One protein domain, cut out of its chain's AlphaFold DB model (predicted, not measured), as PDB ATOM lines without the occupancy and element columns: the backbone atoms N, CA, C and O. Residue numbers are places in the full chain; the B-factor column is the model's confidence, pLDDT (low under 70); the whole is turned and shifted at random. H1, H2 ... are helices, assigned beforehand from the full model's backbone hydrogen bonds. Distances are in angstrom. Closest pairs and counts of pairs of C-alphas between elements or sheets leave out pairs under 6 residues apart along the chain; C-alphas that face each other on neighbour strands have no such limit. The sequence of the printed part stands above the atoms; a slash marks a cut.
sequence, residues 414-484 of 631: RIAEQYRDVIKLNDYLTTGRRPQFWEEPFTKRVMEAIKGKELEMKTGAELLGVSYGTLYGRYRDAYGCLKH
ATOM      1  N   ARG A 414     181.937 145.488 170.400       70.19
ATOM      2  CA  ARG A 414     180.687 145.821 171.111       70.19
ATOM      3  C   ARG A 414     180.880 146.015 172.620       70.19
ATOM      4  O   ARG A 414     180.245 146.879 173.213       70.19
ATOM      5  N   ILE A 415     181.767 145.232 173.236       75.50
ATOM      6  CA  ILE A 415     182.089 145.342 174.668       75.50
ATOM      7  C   ILE A 415     182.964 146.583 174.900       75.50
ATOM      8  O   ILE A 415     182.741 147.327 175.852       75.50
ATOM      9  N   ALA A 416     183.909 146.861 173.995       72.50
ATOM     10  CA  ALA A 416     184.744 148.061 174.055       72.50
ATOM     11  C   ALA A 416     183.945 149.375 173.902       72.50
ATOM     12  O   ALA A 416     184.337 150.401 174.455       72.50
ATOM     13  N   GLU A 417     182.814 149.362 173.189       76.62
ATOM     14  CA  GLU A 417     181.885 150.500 173.132       76.62
ATOM     15  C   GLU A 417     181.055 150.654 174.413       76.62
ATOM     16  O   GLU A 417     180.920 151.769 174.913       76.62
ATOM     17  N   GLN A 418     180.547 149.551 174.978       82.44
ATOM     18  CA  GLN A 418     179.699 149.558 176.179       82.44
ATOM     19  C   GLN A 418     180.439 149.982 177.461       82.44
ATOM     20  O   GLN A 418     179.817 150.536 178.367       82.44
ATOM     21  N   TYR A 419     181.749 149.731 177.541       85.75
ATOM     22  CA  TYR A 419     182.582 149.982 178.727       85.75
ATOM     23  C   TYR A 419     183.686 151.025 178.480       85.75
ATOM     24  O   TYR A 419     184.722 151.011 179.143       85.75
ATOM     25  N   ARG A 420     183.486 151.946 177.527       81.94
ATOM     26  CA  ARG A 420     184.469 152.993 177.176       81.94
ATOM     27  C   ARG A 420     184.773 153.967 178.330       81.94
ATOM     28  O   ARG A 420     185.814 154.612 178.314       81.94
ATOM     29  N   ASP A 421     183.883 154.072 179.317       86.00
ATOM     30  CA  ASP A 421     184.051 154.879 180.532       86.00
ATOM     31  C   ASP A 421     184.799 154.154 181.672       86.00
ATOM     32  O   ASP A 421     185.040 154.748 182.722       86.00
ATOM     33  N   VAL A 422     185.187 152.886 181.486       88.56
ATOM     34  CA  VAL A 422     185.975 152.128 182.468       88.56
ATOM     35  C   VAL A 422     187.440 152.562 182.419       88.56
ATOM     36  O   VAL A 422     188.146 152.335 181.436       88.56
ATOM     37  N   ILE A 423     187.916 153.146 183.518       89.69
ATOM     38  CA  ILE A 423     189.321 153.527 183.696       89.69
ATOM     39  C   ILE A 423     190.098 152.311 184.215       89.69
ATOM     40  O   ILE A 423     189.679 151.656 185.172       89.69
ATOM     41  N   LYS A 424     191.253 152.003 183.615       92.62
ATOM     42  CA  LYS A 424     192.123 150.919 184.098       92.62
ATOM     43  C   LYS A 424     192.801 151.308 185.407       92.62
ATOM     44  O   LYS A 424     193.143 152.468 185.624       92.62
ATOM     45  N   LEU A 425     193.080 150.322 186.260       88.88
ATOM     46  CA  LEU A 425     193.666 150.558 187.580       88.88
ATOM     47  C   LEU A 425     194.997 151.324 187.524       88.88
ATOM     48  O   LEU A 425     195.215 152.203 188.351       88.88
ATOM     49  N   ASN A 426     195.875 151.024 186.564       87.31
ATOM     50  CA  ASN A 426     197.153 151.735 186.428       87.31
ATOM     51  C   ASN A 426     196.959 153.225 186.105       87.31
ATOM     52  O   ASN A 426     197.681 154.056 186.650       87.31
ATOM     53  N   ASP A 427     195.960 153.557 185.287       88.88
ATOM     54  CA  ASP A 427     195.665 154.933 184.886       88.88
ATOM     55  C   ASP A 427     194.985 155.690 186.039       88.88
ATOM     56  O   ASP A 427     195.377 156.807 186.373       88.88
ATOM     57  N   TYR A 428     194.041 155.048 186.738       89.88
ATOM     58  CA  TYR A 428     193.380 155.608 187.923       89.88
ATOM     59  C   TYR A 428     194.361 155.902 189.071       89.88
ATOM     60  O   TYR A 428     194.198 156.877 189.801       89.88
ATOM     61  N   LEU A 429     195.418 155.100 189.232       88.25
ATOM     62  CA  LEU A 429     196.448 155.324 190.255       88.25
ATOM     63  C   LEU A 429     197.300 156.587 190.023       88.25
ATOM     64  O   LEU A 429     198.054 156.968 190.916       88.25
ATOM     65  N   THR A 430     197.175 157.253 188.868       86.38
ATOM     66  CA  THR A 430     197.793 158.571 188.635       86.38
ATOM     67  C   THR A 430     197.030 159.719 189.307       86.38
ATOM     68  O   THR A 430     197.614 160.776 189.543       86.38
ATOM     69  N   THR A 431     195.752 159.518 189.653       82.62
ATOM     70  CA  THR A 431     194.857 160.553 190.209       82.62
ATOM     71  C   THR A 431     194.201 160.169 191.543       82.62
ATOM     72  O   THR A 431     193.886 161.058 192.332       82.62
ATOM     73  N   GLY A 432     194.009 158.875 191.826       85.69
ATOM     74  CA  GLY A 432     193.270 158.364 192.990       85.69
ATOM     75  C   GLY A 432     193.993 157.272 193.790       85.69
ATOM     76  O   GLY A 432     195.083 156.813 193.441       85.69
ATOM     77  N   ARG A 433     193.391 156.828 194.906       84.94
ATOM     78  CA  ARG A 433     193.971 155.781 195.773       84.94
ATOM     79  C   ARG A 433     193.416 154.391 195.449       84.94
ATOM     80  O   ARG A 433     192.220 154.209 195.248       84.94
ATOM     81  N   ARG A 434     194.279 153.369 195.521       83.06
ATOM     82  CA  ARG A 434     193.954 151.959 195.209       83.06
ATOM     83  C   ARG A 434     192.690 151.377 195.885       83.06
ATOM     84  O   ARG A 434     192.067 150.529 195.251       83.06
ATOM     85  N   PRO A 435     192.307 151.739 197.130       84.94
ATOM     86  CA  PRO A 435     191.055 151.259 197.721       84.94
ATOM     87  C   PRO A 435     189.814 151.851 197.037       84.94
ATOM     88  O   PRO A 435     188.912 151.100 196.679       84.94
ATOM     89  N   GLN A 436     189.826 153.165 196.781       87.00
ATOM     90  CA  GLN A 436     188.696 153.931 196.236       87.00
ATOM     91  C   GLN A 436     188.299 153.459 194.831       87.00
ATOM     92  O   GLN A 436     187.115 153.396 194.527       87.00
ATOM     93  N   PHE A 437     189.262 152.982 194.033       91.94
ATOM     94  CA  PHE A 437     189.024 152.348 192.729       91.94
ATOM     95  C   PHE A 437     187.914 151.279 192.735       91.94
ATOM     96  O   PHE A 437     187.194 151.131 191.751       91.94
ATOM     97  N   TRP A 438     187.764 150.518 193.825       90.06
ATOM     98  CA  TRP A 438     186.748 149.460 193.939       90.06
ATOM     99  C   TRP A 438     185.364 149.985 194.342       90.06
ATOM    100  O   TRP A 438     184.365 149.282 194.196       90.06
ATOM    101  N   GLU A 439     185.300 151.224 194.826       88.25
ATOM    102  CA  GLU A 439     184.073 151.924 195.195       88.25
ATOM    103  C   GLU A 439     183.510 152.762 194.032       88.25
ATOM    104  O   GLU A 439     182.327 153.112 194.061       88.25
ATOM    105  N   GLU A 440     184.317 153.021 192.999       91.94
ATOM    106  CA  GLU A 440     183.932 153.749 191.785       91.94
ATOM    107  C   GLU A 440     182.739 153.107 191.042       91.94
ATOM    108  O   GLU A 440     182.616 151.873 190.977       91.94
ATOM    109  N   PRO A 441     181.864 153.916 190.415       88.38
ATOM    110  CA  PRO A 441     180.653 153.421 189.765       88.38
ATOM    111  C   PRO A 441     180.949 152.572 188.523       88.38
ATOM    112  O   PRO A 441     180.186 151.653 188.226       88.38
ATOM    113  N   PHE A 442     182.054 152.826 187.810       92.44
ATOM    114  CA  PHE A 442     182.453 152.005 186.662       92.44
ATOM    115  C   PHE A 442     182.915 150.604 187.104       92.44
ATOM    116  O   PHE A 442     182.508 149.605 186.508       92.44
ATOM    117  N   THR A 443     183.673 150.502 188.202       91.50
ATOM    118  CA  THR A 443     184.134 149.218 188.758       91.50
ATOM    119  C   THR A 443     182.972 148.386 189.289       91.50
ATOM    120  O   THR A 443     182.891 147.189 189.006       91.50
ATOM    121  N   LYS A 444     182.020 149.018 189.990       92.00
ATOM    122  CA  LYS A 444     180.776 148.365 190.434       92.00
ATOM    123  C   LYS A 444     179.962 147.829 189.256       92.00
ATOM    124  O   LYS A 444     179.592 146.658 189.280       92.00
ATOM    125  N   ARG A 445     179.781 148.618 188.189       93.56
ATOM    126  CA  ARG A 445     179.058 148.196 186.974       93.56
ATOM    127  C   ARG A 445     179.688 146.964 186.314       93.56
ATOM    128  O   ARG A 445     178.969 146.048 185.927       93.56
ATOM    129  N   VAL A 446     181.022 146.901 186.235       92.69
ATOM    130  CA  VAL A 446     181.745 145.717 185.730       92.69
ATOM    131  C   VAL A 446     181.494 144.491 186.617       92.69
ATOM    132  O   VAL A 446     181.225 143.407 186.100       92.69
ATOM    133  N   MET A 447     181.524 144.638 187.946       90.62
ATOM    134  CA  MET A 447     181.239 143.526 188.862       90.62
ATOM    135  C   MET A 447     179.772 143.062 188.805       90.62
ATOM    136  O   MET A 447     179.507 141.861 188.867       90.62
ATOM    137  N   GLU A 448     178.819 143.977 188.624       89.56
ATOM    138  CA  GLU A 448     177.399 143.650 188.446       89.56
ATOM    139  C   GLU A 448     177.124 142.938 187.115       89.56
ATOM    140  O   GLU A 448     176.409 141.935 187.109       89.56
ATOM    141  N   ALA A 449     177.757 143.354 186.016       90.69
ATOM    142  CA  ALA A 449     177.664 142.659 184.729       90.69
ATOM    143  C   ALA A 449     178.228 141.224 184.796       90.69
ATOM    144  O   ALA A 449     177.659 140.295 184.216       90.69
ATOM    145  N   ILE A 450     179.303 141.011 185.567       91.06
ATOM    146  CA  ILE A 450     179.847 139.672 185.848       91.06
ATOM    147  C   ILE A 450     178.854 138.834 186.667       91.06
ATOM    148  O   ILE A 450     178.626 137.664 186.355       91.06
ATOM    149  N   LYS A 451     178.208 139.432 187.677       86.75
ATOM    150  CA  LYS A 451     177.157 138.778 188.476       86.75
ATOM    151  C   LYS A 451     175.936 138.402 187.626       86.75
ATOM    152  O   LYS A 451     175.386 137.314 187.798       86.75
ATOM    153  N   GLY A 452     175.549 139.266 186.685       86.69
ATOM    154  CA  GLY A 452     174.488 139.031 185.701       86.69
ATOM    155  C   GLY A 452     174.840 138.009 184.612       86.69
ATOM    156  O   GLY A 452     173.946 137.563 183.897       86.69
ATOM    157  N   LYS A 453     176.113 137.592 184.510       84.69
ATOM    158  CA  LYS A 453     176.679 136.778 183.411       84.69
ATOM    159  C   LYS A 453     176.621 137.459 182.037       84.69
ATOM    160  O   LYS A 453     176.730 136.787 181.016       84.69
ATOM    161  N   GLU A 454     176.478 138.780 182.014       86.75
ATOM    162  CA  GLU A 454     176.557 139.601 180.800       86.75
ATOM    163  C   GLU A 454     178.014 139.829 180.371       86.75
ATOM    164  O   GLU A 454     178.294 140.078 179.200       86.75
ATOM    165  N   LEU A 455     178.949 139.720 181.321       88.56
ATOM    166  CA  LEU A 455     180.379 139.916 181.126       88.56
ATOM    167  C   LEU A 455     181.171 138.761 181.754       88.56
ATOM    168  O   LEU A 455     180.923 138.366 182.892       88.56
ATOM    169  N   GLU A 456     182.156 138.217 181.037       89.31
ATOM    170  CA  GLU A 456     183.036 137.196 181.607       89.31
ATOM    171  C   GLU A 456     184.072 137.803 182.564       89.31
ATOM    172  O   GLU A 456     184.625 138.875 182.322       89.31
ATOM    173  N   MET A 457     184.412 137.067 183.629       90.94
ATOM    174  CA  MET A 457     185.408 137.482 184.629       90.94
ATOM    175  C   MET A 457     186.792 137.784 184.014       90.94
ATOM    176  O   MET A 457     187.490 138.674 184.497       90.94
ATOM    177  N   LYS A 458     187.190 137.079 182.939       91.31
ATOM    178  CA  LYS A 458     188.440 137.350 182.201       91.31
ATOM    179  C   LYS A 458     188.381 138.731 181.534       91.31
ATOM    180  O   LYS A 458     189.220 139.581 181.817       91.31
ATOM    181  N   THR A 459     187.337 138.983 180.746       90.88
ATOM    182  CA  THR A 459     187.110 140.260 180.052       90.88
ATOM    183  C   THR A 459     186.953 141.428 181.028       90.88
ATOM    184  O   THR A 459     187.498 142.501 180.796       90.88
ATOM    185  N   GLY A 460     186.274 141.227 182.162       92.44
ATOM    186  CA  GLY A 460     186.173 142.239 183.219       92.44
ATOM    187  C   GLY A 460     187.518 142.592 183.866       92.44
ATOM    188  O   GLY A 460     187.757 143.757 184.185       92.44
ATOM    189  N   ALA A 461     188.424 141.620 184.020       93.62
ATOM    190  CA  ALA A 461     189.769 141.865 184.540       93.62
ATOM    191  C   ALA A 461     190.627 142.665 183.542       93.62
ATOM    192  O   ALA A 461     191.325 143.600 183.938       93.62
ATOM    193  N   GLU A 462     190.510 142.358 182.248       93.12
ATOM    194  CA  GLU A 462     191.170 143.087 181.155       93.12
ATOM    195  C   GLU A 462     190.649 144.529 181.014       93.12
ATOM    196  O   GLU A 462     191.452 145.456 180.874       93.12
ATOM    197  N   LEU A 463     189.329 144.739 181.131       92.25
ATOM    198  CA  LEU A 463     188.698 146.068 181.143       92.25
ATOM    199  C   LEU A 463     189.195 146.927 182.313       92.25
ATOM    200  O   LEU A 463     189.584 148.073 182.110       92.25
ATOM    201  N   LEU A 464     189.245 146.367 183.525       93.19
ATOM    202  CA  LEU A 464     189.729 147.072 184.720       93.19
ATOM    203  C   LEU A 464     191.264 147.175 184.795       93.19
ATOM    204  O   LEU A 464     191.787 147.847 185.684       93.19
ATOM    205  N   GLY A 465     192.010 146.530 183.892       91.12
ATOM    206  CA  GLY A 465     193.476 146.522 183.909       91.12
ATOM    207  C   GLY A 465     194.069 145.849 185.154       91.12
ATOM    208  O   GLY A 465     195.082 146.308 185.682       91.12
ATOM    209  N   VAL A 466     193.426 144.788 185.651       92.06
ATOM    210  CA  VAL A 466     193.825 144.043 186.857       92.06
ATOM    211  C   VAL A 466     194.067 142.569 186.542       92.06
ATOM    212  O   VAL A 466     193.557 142.039 185.559       92.06
ATOM    213  N   SER A 467     194.815 141.859 187.392       92.44
ATOM    214  CA  SER A 467     194.915 140.403 187.242       92.44
ATOM    215  C   SER A 467     193.580 139.728 187.567       92.44
ATOM    216  O   SER A 467     192.863 140.156 188.477       92.44
ATOM    217  N   TYR A 468     193.284 138.621 186.876       92.00
ATOM    218  CA  TYR A 468     192.102 137.789 187.130       92.00
ATOM    219  C   TYR A 468     191.934 137.462 188.623       92.00
ATOM    220  O   TYR A 468     190.851 137.630 189.175       92.00
ATOM    221  N   GLY A 469     193.019 137.072 189.307       85.19
ATOM    222  CA  GLY A 469     192.993 136.777 190.745       85.19
ATOM    223  C   GLY A 469     192.649 137.986 191.627       85.19
ATOM    224  O   GLY A 469     191.964 137.823 192.634       85.19
ATOM    225  N   THR A 470     193.051 139.202 191.231       90.25
ATOM    226  CA  THR A 470     192.690 140.440 191.947       90.25
ATOM    227  C   THR A 470     191.192 140.718 191.835       90.25
ATOM    228  O   THR A 470     190.544 140.969 192.851       90.25
ATOM    229  N   LEU A 471     190.633 140.640 190.620       92.62
ATOM    230  CA  LEU A 471     189.199 140.841 190.407       92.62
ATOM    231  C   LEU A 471     188.376 139.731 191.069       92.62
ATOM    232  O   LEU A 471     187.396 140.027 191.740       92.62
ATOM    233  N   TYR A 472     188.800 138.471 190.950       89.06
ATOM    234  CA  TYR A 472     188.129 137.334 191.581       89.06
ATOM    235  C   TYR A 472     188.108 137.445 193.112       89.06
ATOM    236  O   TYR A 472     187.075 137.187 193.724       89.06
ATOM    237  N   GLY A 473     189.218 137.872 193.731       84.00
ATOM    238  CA  GLY A 473     189.275 138.148 195.169       84.00
ATOM    239  C   GLY A 473     188.268 139.221 195.581       84.00
ATOM    240  O   GLY A 473     187.421 138.970 196.430       84.00
ATOM    241  N   ARG A 474     188.279 140.380 194.909       88.44
ATOM    242  CA  ARG A 474     187.337 141.478 195.189       88.44
ATOM    243  C   ARG A 474     185.880 141.111 194.940       88.44
ATOM    244  O   ARG A 474     185.029 141.428 195.763       88.44
ATOM    245  N   TYR A 475     185.605 140.395 193.855       89.44
ATOM    246  CA  TYR A 475     184.277 139.875 193.562       89.44
ATOM    247  C   TYR A 475     183.806 138.921 194.665       89.44
ATOM    248  O   TYR A 475     182.673 139.028 195.123       89.44
ATOM    249  N   ARG A 476     184.669 138.006 195.127       84.31
ATOM    250  CA  ARG A 476     184.348 137.078 196.217       84.31
ATOM    251  C   ARG A 476     184.045 137.819 197.514       84.31
ATOM    252  O   ARG A 476     183.073 137.477 198.177       84.31
ATOM    253  N   ASP A 477     184.853 138.812 197.859       79.88
ATOM    254  CA  ASP A 477     184.690 139.570 199.099       79.88
ATOM    255  C   ASP A 477     183.404 140.437 199.078       79.88
ATOM    256  O   ASP A 477     182.849 140.723 200.135       79.88
ATOM    257  N   ALA A 478     182.895 140.810 197.892       81.50
ATOM    258  CA  ALA A 478     181.668 141.601 197.717       81.50
ATOM    259  C   ALA A 478     180.387 140.782 197.422       81.50
ATOM    260  O   ALA A 478     179.288 141.224 197.753       81.50
ATOM    261  N   TYR A 479     180.500 139.610 196.781       80.69
ATOM    262  CA  TYR A 479     179.363 138.831 196.257       80.69
ATOM    263  C   TYR A 479     179.450 137.309 196.504       80.69
ATOM    264  O   TYR A 479     178.561 136.573 196.073       80.69
ATOM    265  N   GLY A 480     180.494 136.813 197.175       72.50
ATOM    266  CA  GLY A 480     180.723 135.387 197.434       72.50
ATOM    267  C   GLY A 480     181.407 134.620 196.288       72.50
ATOM    268  O   GLY A 480     181.622 135.127 195.185       72.50
ATOM    269  N   CYS A 481     181.803 133.367 196.545       61.03
ATOM    270  CA  CYS A 481     182.557 132.557 195.577       61.03
ATOM    271  C   CYS A 481     181.719 132.190 194.334       61.03
ATOM    272  O   CYS A 481     180.762 131.420 194.429       61.03
ATOM    273  N   LEU A 482     182.163 132.638 193.149       56.97
ATOM    274  CA  LEU A 482     181.519 132.409 191.837       56.97
ATOM    275  C   LEU A 482     181.320 130.917 191.472       56.97
ATOM    276  O   LEU A 482     180.549 130.582 190.573       56.97
ATOM    277  N   LYS A 483     182.026 130.011 192.157       43.09
ATOM    278  CA  LYS A 483     181.793 128.562 192.161       43.09
ATOM    279  C   LYS A 483     181.925 128.060 193.596       43.09
ATOM    280  O   LYS A 483     182.974 128.252 194.202       43.09
ATOM    281  N   HIS A 484     180.900 127.381 194.102       38.31
ATOM    282  CA  HIS A 484     180.983 126.605 195.339       38.31
ATOM    283  C   HIS A 484     181.131 125.121 194.993       38.31
ATOM    284  O   HIS A 484     180.186 124.483 194.526       38.31
TER     285      HIS A 484
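This is residues 414 to 484 of the 631 residues of the protein "(California timema) hypothetical protein" of Timema californicum (UniProt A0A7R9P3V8). The longest helix, H5, crosses one side of a helical hairpin made by H3 and H4, which run side by side in opposite ways. H1 lies on the far side of this hairpin from H5 and touches no helix, while short H2 is near one end of H4 and leads into a long loop, residues 429 to 440. The printed part has 71 residues with five named helices, H1 to H5 in chain order, and no named strand: the class is all helix. It is compact, with a radius of gyration of the C-alphas of 11.5 A and spans of 37 by 28 by 19 A.

H5, residues 468 to 479, touches H4, residues 457 to 464, with its residues 468 to 472 alone. Their closest C-alphas, those of Tyr 468 and Ala 461, are 5.4 A apart, and their lines are about perpendicular at 80 degrees. H5 is close to but not clearly touching H3, residues 441 to 451; the closest C-alphas, Met 447 and Tyr 475, are 6.7 A apart. H3 and H4 form a helical hairpin and touch at a shallow tilt of 9 degrees, opposite ways, closest at the C-alphas of Ile 450 and Met 457, 6.1 A apart. H2, residues 425 to 428, is close to but not clearly touching H4, with the C-alphas of Leu 425 and Leu 464 closest at 6.0 A. H1, residues 414 to 418, is only just apart from H4, closest at 8.4 A. In H1, H3, H4 and H5 every O i to N i+4 pair is within hydrogen-bond range; H2 is too short for such a pair.

H5 is 15.7 A long and ends at C-alpha 479 (179.363, 138.831, 196.257). H3 is 15.1 A, H4 10.5 A, H1 6.4 A and H2 5.1 A. H1 begins at C-alpha 414 (180.687, 145.821, 171.111).

The farthest C-alphas, Thr 431 and His 484, are 37.0 A apart. The printed part has no cut. The link from H2 to H3 is long, with 12 residues. The mean pLDDT of the printed part is 85.3, and residues 481 to 484 are under 70.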